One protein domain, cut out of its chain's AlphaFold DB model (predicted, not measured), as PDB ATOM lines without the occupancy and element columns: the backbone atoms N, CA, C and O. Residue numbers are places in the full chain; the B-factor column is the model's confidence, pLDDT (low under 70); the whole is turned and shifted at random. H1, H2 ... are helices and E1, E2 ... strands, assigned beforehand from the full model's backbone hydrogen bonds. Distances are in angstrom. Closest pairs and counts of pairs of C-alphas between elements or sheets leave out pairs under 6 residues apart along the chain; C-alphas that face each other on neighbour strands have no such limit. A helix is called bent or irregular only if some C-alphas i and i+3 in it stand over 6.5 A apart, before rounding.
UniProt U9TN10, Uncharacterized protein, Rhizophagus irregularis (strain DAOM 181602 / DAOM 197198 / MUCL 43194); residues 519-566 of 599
ATOM      1  N   ILE A 519     -24.371 -19.346 -47.986       84.38
ATOM      2  CA  ILE A 519     -23.892 -18.111 -47.357       84.38
ATOM      3  C   ILE A 519     -22.395 -17.975 -47.598       84.38
ATOM      4  O   ILE A 519     -21.612 -18.854 -47.269       84.38
ATOM      5  N   ILE A 520     -21.992 -16.811 -48.105       84.69
ATOM      6  CA  ILE A 520     -20.601 -16.517 -48.435       84.69
ATOM      7  C   ILE A 520     -20.101 -15.364 -47.568       84.69
ATOM      8  O   ILE A 520     -20.728 -14.299 -47.525       84.69
ATOM      9  N   PHE A 521     -18.958 -15.541 -46.904       84.50
ATOM     10  CA  PHE A 521     -18.294 -14.469 -46.160       84.50
ATOM     11  C   PHE A 521     -16.765 -14.515 -46.308       84.50
ATOM     12  O   PHE A 521     -16.173 -15.587 -46.425       84.50
ATOM     13  N   PRO A 522     -16.103 -13.344 -46.298       80.19
ATOM     14  CA  PRO A 522     -14.650 -13.267 -46.396       80.19
ATOM     15  C   PRO A 522     -13.977 -13.782 -45.115       80.19
ATOM     16  O   PRO A 522     -14.423 -13.490 -43.998       80.19
ATOM     17  N   ASN A 523     -12.891 -14.531 -45.288       76.12
ATOM     18  CA  ASN A 523     -11.996 -14.979 -44.228       76.12
ATOM     19  C   ASN A 523     -10.834 -13.979 -44.046       76.12
ATOM     20  O   ASN A 523     -10.620 -13.090 -44.868       76.12
ATOM     21  N   GLU A 524     -10.083 -14.097 -42.947       71.31
ATOM     22  CA  GLU A 524      -8.966 -13.183 -42.635       71.31
ATOM     23  C   GLU A 524      -7.773 -13.323 -43.605       71.31
ATOM     24  O   GLU A 524      -6.939 -12.424 -43.679       71.31
ATOM     25  N   SER A 525      -7.710 -14.416 -44.371       65.50
ATOM     26  CA  SER A 525      -6.609 -14.799 -45.265       65.50
ATOM     27  C   SER A 525      -6.889 -14.584 -46.761       65.50
ATOM     28  O   SER A 525      -6.394 -15.350 -47.572       65.50
ATOM     29  N   GLU A 526      -7.703 -13.596 -47.150       61.44
ATOM     30  CA  GLU A 526      -8.214 -13.412 -48.536       61.44
ATOM     31  C   GLU A 526      -9.053 -14.587 -49.090       61.44
ATOM     32  O   GLU A 526      -9.697 -14.440 -50.129       61.44
ATOM     33  N   ASP A 527      -9.142 -15.705 -48.369       75.12
ATOM     34  CA  ASP A 527      -9.989 -16.841 -48.717       75.12
ATOM     35  C   ASP A 527     -11.472 -16.536 -48.471       75.12
ATOM     36  O   ASP A 527     -11.857 -15.835 -47.531       75.12
ATOM     37  N   ILE A 528     -12.334 -17.094 -49.315       81.44
ATOM     38  CA  ILE A 528     -13.787 -16.989 -49.194       81.44
ATOM     39  C   ILE A 528     -14.295 -18.265 -48.522       81.44
ATOM     40  O   ILE A 528     -14.037 -19.357 -49.018       81.44
ATOM     41  N   ALA A 529     -15.026 -18.129 -47.414       82.50
ATOM     42  CA  ALA A 529     -15.733 -19.247 -46.801       82.50
ATOM     43  C   ALA A 529     -17.162 -19.304 -47.351       82.50
ATOM     44  O   ALA A 529     -17.859 -18.283 -47.400       82.50
ATOM     45  N   VAL A 530     -17.568 -20.499 -47.770       85.81
ATOM     46  CA  VAL A 530     -18.914 -20.821 -48.246       85.81
ATOM     47  C   VAL A 530     -19.516 -21.782 -47.232       85.81
ATOM     48  O   VAL A 530     -18.831 -22.710 -46.817       85.81
ATOM     49  N   LEU A 531     -20.739 -21.498 -46.793       86.75
ATOM     50  CA  LEU A 531     -21.532 -22.389 -45.957       86.75
ATOM     51  C   LEU A 531     -22.805 -22.779 -46.688       86.75
ATOM     52  O   LEU A 531     -23.587 -21.891 -47.052       86.75
ATOM     53  N   ASP A 532     -23.013 -24.078 -46.834       87.19
ATOM     54  CA  ASP A 532     -24.176 -24.658 -47.487       87.19
ATOM     55  C   ASP A 532     -25.336 -24.832 -46.497       87.19
ATOM     56  O   ASP A 532     -25.175 -25.082 -45.293       87.19
ATOM     57  N   ILE A 533     -26.541 -24.603 -47.007       85.94
ATOM     58  CA  ILE A 533     -27.769 -24.497 -46.235       85.94
ATOM     59  C   ILE A 533     -28.875 -25.298 -46.904       85.94
ATOM     60  O   ILE A 533     -29.213 -25.080 -48.065       85.94
ATOM     61  N   ALA A 534     -29.527 -26.129 -46.098       82.25
ATOM     62  CA  ALA A 534     -30.721 -26.864 -46.468       82.25
ATOM     63  C   ALA A 534     -31.967 -26.305 -45.776       82.25
ATOM     64  O   ALA A 534     -31.935 -25.859 -44.622       82.25
ATOM     65  N   GLU A 535     -33.113 -26.395 -46.451       75.81
ATOM     66  CA  GLU A 535     -34.408 -26.229 -45.794       75.81
ATOM     67  C   GLU A 535     -34.766 -27.507 -45.028       75.81
ATOM     68  O   GLU A 535     -35.089 -28.530 -45.629       75.81
ATOM     69  N   ASP A 536     -34.771 -27.439 -43.694       74.88
ATOM     70  CA  ASP A 536     -35.285 -28.522 -42.855       74.88
ATOM     71  C   ASP A 536     -36.587 -28.093 -42.154       74.88
ATOM     72  O   ASP A 536     -36.548 -27.312 -41.191       74.88
ATOM     73  N   PRO A 537     -37.758 -28.614 -42.577       68.81
ATOM     74  CA  PRO A 537     -39.042 -28.296 -41.960       68.81
ATOM     75  C   PRO A 537     -39.172 -28.781 -40.506       68.81
ATOM     76  O   PRO A 537     -40.074 -28.295 -39.807       68.81
ATOM     77  N   SER A 538     -38.307 -29.708 -40.068       72.00
ATOM     78  CA  SER A 538     -38.239 -30.228 -38.698       72.00
ATOM     79  C   SER A 538     -37.689 -29.189 -37.712       72.00
ATOM     80  O   SER A 538     -38.091 -29.158 -36.546       72.00
ATOM     81  N   THR A 539     -36.844 -28.271 -38.190       68.75
ATOM     82  CA  THR A 539     -36.278 -27.201 -37.366       68.75
ATOM     83  C   THR A 539     -37.291 -26.082 -37.109       68.75
ATOM     84  O   THR A 539     -38.141 -25.744 -37.940       68.75
ATOM     85  N   SER A 540     -37.182 -25.431 -35.945       58.78
ATOM     86  CA  SER A 540     -38.048 -24.301 -35.568       58.78
ATOM     87  C   SER A 540     -37.916 -23.100 -36.508       58.78
ATOM     88  O   SER A 540     -38.859 -22.320 -36.648       58.78
ATOM     89  N   PHE A 541     -36.756 -22.954 -37.151       64.94
ATOM     90  CA  PHE A 541     -36.443 -21.855 -38.064       64.94
ATOM     91  C   PHE A 541     -36.562 -22.244 -39.546       64.94
ATOM     92  O   PHE A 541     -36.528 -21.357 -40.394       64.94
ATOM     93  N   GLY A 542     -36.787 -23.529 -39.848       66.25
ATOM     94  CA  GLY A 542     -37.006 -24.049 -41.201       66.25
ATOM     95  C   GLY A 542     -35.742 -24.194 -42.050       66.25
ATOM     96  O   GLY A 542     -35.861 -24.354 -43.258       66.25
ATOM     97  N   VAL A 543     -34.559 -24.070 -41.445       75.56
ATOM     98  CA  VAL A 543     -33.265 -23.969 -42.129       75.56
ATOM     99  C   VAL A 543     -32.181 -24.622 -41.266       75.56
ATOM    100  O   VAL A 543     -32.151 -24.392 -40.054       75.56
ATOM    101  N   GLN A 544     -31.292 -25.401 -41.883       82.94
ATOM    102  CA  GLN A 544     -30.166 -26.089 -41.249       82.94
ATOM    103  C   GLN A 544     -28.885 -25.902 -42.083       82.94
ATOM    104  O   GLN A 544     -28.945 -25.888 -43.306       82.94
ATOM    105  N   PHE A 545     -27.733 -25.758 -41.422       86.62
ATOM    106  CA  PHE A 545     -26.427 -25.809 -42.089       86.62
ATOM    107  C   PHE A 545     -26.063 -27.262 -42.414       86.62
ATOM    108  O   PHE A 545     -26.174 -28.123 -41.536       86.62
ATOM    109  N   GLU A 546     -25.647 -27.526 -43.650       85.56
ATOM    110  CA  GLU A 546     -25.199 -28.862 -44.067       85.56
ATOM    111  C   GLU A 546     -23.773 -29.154 -43.579       85.56
ATOM    112  O   GLU A 546     -23.468 -30.274 -43.158       85.56
ATOM    113  N   ASP A 547     -22.924 -28.125 -43.558       84.69
ATOM    114  CA  ASP A 547     -21.530 -28.225 -43.138       84.69
ATOM    115  C   ASP A 547     -21.398 -28.520 -41.644       84.69
ATOM    116  O   ASP A 547     -21.991 -27.844 -40.805       84.69
ATOM    117  N   GLN A 548     -20.570 -29.502 -41.279       80.12
ATOM    118  CA  GLN A 548     -20.380 -29.906 -39.877       80.12
ATOM    119  C   GLN A 548     -19.555 -28.903 -39.057       80.12
ATOM    120  O   GLN A 548     -19.620 -28.899 -37.830       80.12
ATOM    121  N   ASP A 549     -18.768 -28.056 -39.713       82.75
ATOM    122  CA  ASP A 549     -17.860 -27.074 -39.121       82.75
ATOM    123  C   ASP A 549     -18.421 -25.643 -39.105       82.75
ATOM    124  O   ASP A 549     -17.722 -24.706 -38.708       82.75
ATOM    125  N   TRP A 550     -19.710 -25.469 -39.423       85.06
ATOM    126  CA  TRP A 550     -20.402 -24.175 -39.401       85.06
ATOM    127  C   TRP A 550     -20.221 -23.409 -38.075       85.06
ATOM    128  O   TRP A 550     -20.099 -22.178 -38.063       85.06
ATOM    129  N   ASP A 551     -20.134 -24.136 -36.954       84.44
ATOM    130  CA  ASP A 551     -19.922 -23.610 -35.601       84.44
ATOM    131  C   ASP A 551     -18.644 -22.760 -35.483       84.44
ATOM    132  O   ASP A 551     -18.582 -21.801 -34.706       84.44
ATOM    133  N   GLN A 552     -17.616 -23.064 -36.277       84.88
ATOM    134  CA  GLN A 552     -16.351 -22.324 -36.275       84.88
ATOM    135  C   GLN A 552     -16.525 -20.894 -36.808       84.88
ATOM    136  O   GLN A 552     -15.773 -19.981 -36.453       84.88
ATOM    137  N   HIS A 553     -17.566 -20.662 -37.608       83.44
ATOM    138  CA  HIS A 553     -17.870 -19.380 -38.235       83.44
ATOM    139  C   HIS A 553     -18.905 -18.547 -37.466       83.44
ATOM    140  O   HIS A 553     -19.318 -17.470 -37.912       83.44
ATOM    141  N   LEU A 554     -19.288 -18.982 -36.265       84.81
ATOM    142  CA  LEU A 554     -20.341 -18.367 -35.456       84.81
ATOM    143  C   LEU A 554     -20.045 -16.894 -35.105       84.81
ATOM    144  O   LEU A 554     -20.954 -16.063 -35.069       84.81
ATOM    145  N   SER A 555     -18.775 -16.518 -34.921       83.12
ATOM    146  CA  SER A 555     -18.362 -15.117 -34.718       83.12
ATOM    147  C   SER A 555     -18.752 -14.196 -35.887       83.12
ATOM    148  O   SER A 555     -19.097 -13.036 -35.655       83.12
ATOM    149  N   ARG A 556     -18.763 -14.721 -37.120       81.25
ATOM    150  CA  ARG A 556     -19.089 -14.003 -38.366       81.25
ATOM    151  C   ARG A 556     -20.568 -14.089 -38.729       81.25
ATOM    152  O   ARG A 556     -21.121 -13.135 -39.270       81.25
ATOM    153  N   LEU A 557     -21.230 -15.183 -38.354       83.00
ATOM    154  CA  LEU A 557     -22.678 -15.339 -38.501       83.00
ATOM    155  C   LEU A 557     -23.466 -14.471 -37.505       83.00
ATOM    156  O   LEU A 557     -24.568 -14.029 -37.820       83.00
ATOM    157  N   LYS A 558     -22.904 -14.150 -36.330       84.88
ATOM    158  CA  LYS A 558     -23.550 -13.291 -35.314       84.88
ATOM    159  C   LYS A 558     -24.000 -11.923 -35.855       84.88
ATOM    160  O   LYS A 558     -25.167 -11.589 -35.657       84.88
ATOM    161  N   PRO A 559     -23.149 -11.120 -36.528       82.12
ATOM    162  CA  PRO A 559     -23.581  -9.876 -37.163       82.12
ATOM    163  C   PRO A 559     -24.718 -10.060 -38.169       82.12
ATOM    164  O   PRO A 559     -25.630  -9.238 -38.200       82.12
ATOM    165  N   LEU A 560     -24.692 -11.136 -38.964       78.31
ATOM    166  CA  LEU A 560     -25.755 -11.454 -39.918       78.31
ATOM    167  C   LEU A 560     -27.063 -11.781 -39.190       78.31
ATOM    168  O   LEU A 560     -28.092 -11.182 -39.491       78.31
ATOM    169  N   GLY A 561     -27.010 -12.653 -38.182       75.75
ATOM    170  CA  GLY A 561     -28.152 -13.000 -37.336       75.75
ATOM    171  C   GLY A 561     -28.724 -11.791 -36.591       75.75
ATOM    172  O   GLY A 561     -29.936 -11.600 -36.566       75.75
ATOM    173  N   LEU A 562     -27.870 -10.914 -36.054       77.56
ATOM    174  CA  LEU A 562     -28.290  -9.667 -35.412       77.56
ATOM    175  C   LEU A 562     -28.931  -8.706 -36.419       77.56
ATOM    176  O   LEU A 562     -29.971  -8.123 -36.137       77.56
ATOM    177  N   ASN A 563     -28.342  -8.551 -37.604       72.94
ATOM    178  CA  ASN A 563     -28.888  -7.712 -38.667       72.94
ATOM    179  C   ASN A 563     -30.254  -8.222 -39.142       72.94
ATOM    180  O   ASN A 563     -31.162  -7.424 -39.373       72.94
ATOM    181  N   LEU A 564     -30.413  -9.545 -39.243       69.38
ATOM    182  CA  LEU A 564     -31.700 -10.179 -39.491       69.38
ATOM    183  C   LEU A 564     -32.665  -9.867 -38.347       69.38
ATOM    184  O   LEU A 564     -33.736  -9.347 -38.618       69.38
ATOM    185  N   LEU A 565     -32.300 -10.061 -37.080       65.81
ATOM    186  CA  LEU A 565     -33.171  -9.747 -35.938       65.81
ATOM    187  C   LEU A 565     -33.602  -8.270 -35.882       65.81
ATOM    188  O   LEU A 565     -34.755  -7.985 -35.571       65.81
ATOM    189  N   LEU A 566     -32.700  -7.338 -36.198       64.00
ATOM    190  CA  LEU A 566     -32.960  -5.896 -36.139       64.00
ATOM    191  C   LEU A 566     -33.776  -5.383 -37.334       64.00
ATOM    192  O   LEU A 566     -34.626  -4.513 -37.163       64.00
TER     193      LEU A 566
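AT A GLANCE: This is residues 519 to 566 of the 599 residues of an uncharacterized protein of Rhizophagus irregularis (strain DAOM 181602 / DAOM 197198 / MUCL 43194) (UniProt U9TN10). A narrow two-stranded hairpin, E1 and E2, runs on through a long loop, residues 535 to 549, that folds back to E2; the first part of H1, residues 550 to 557, lies over one face of the hairpin, and after a kink near residue 557 residues 558 to 566 of H1 stick out. The 48 printed residues hold E1, E2 and H1 in that order, an antiparallel sheet E1 - E2, class mixed. The whole is flat, spanning 36 by 26 by 14 A, and only just loose, close to compact, with a radius of gyration of the C-alphas of 11.7 A.

IN THESE COORDINATES: E2, residues 528 to 534, is 19.8 A long; E1 is residues 519 to 522, from C-alpha 519 at (-23.892, -18.111, -47.357). H1, residues 550 to 566, is 22.4 A long, ending at C-alpha 566 (-32.960, -5.896, -36.139). H1 is irregular: C-alphas 552 and 555 are 7.6 A apart.

HOW THE PARTS SIT: In the hairpin, N 519 and O 531 are 2.8 A apart, within hydrogen-bond range; the strands' directions differ by 165 degrees. Residues 533 to 534 of E2 pair antiparallel with 544 to 545. The closest C-alphas of E2 and H1, Leu 531 and Trp 550, are 6.9 A apart. H1 has a kink of 62 degrees near residue 557; 8 of 13 O i to N i+4 pairs are within range.

THE WHOLE: The printed part has no cut. The link E2 to H1 is long. Residues 525 to 526, 537, 539 to 542 and 564 to 566 are under pLDDT 70.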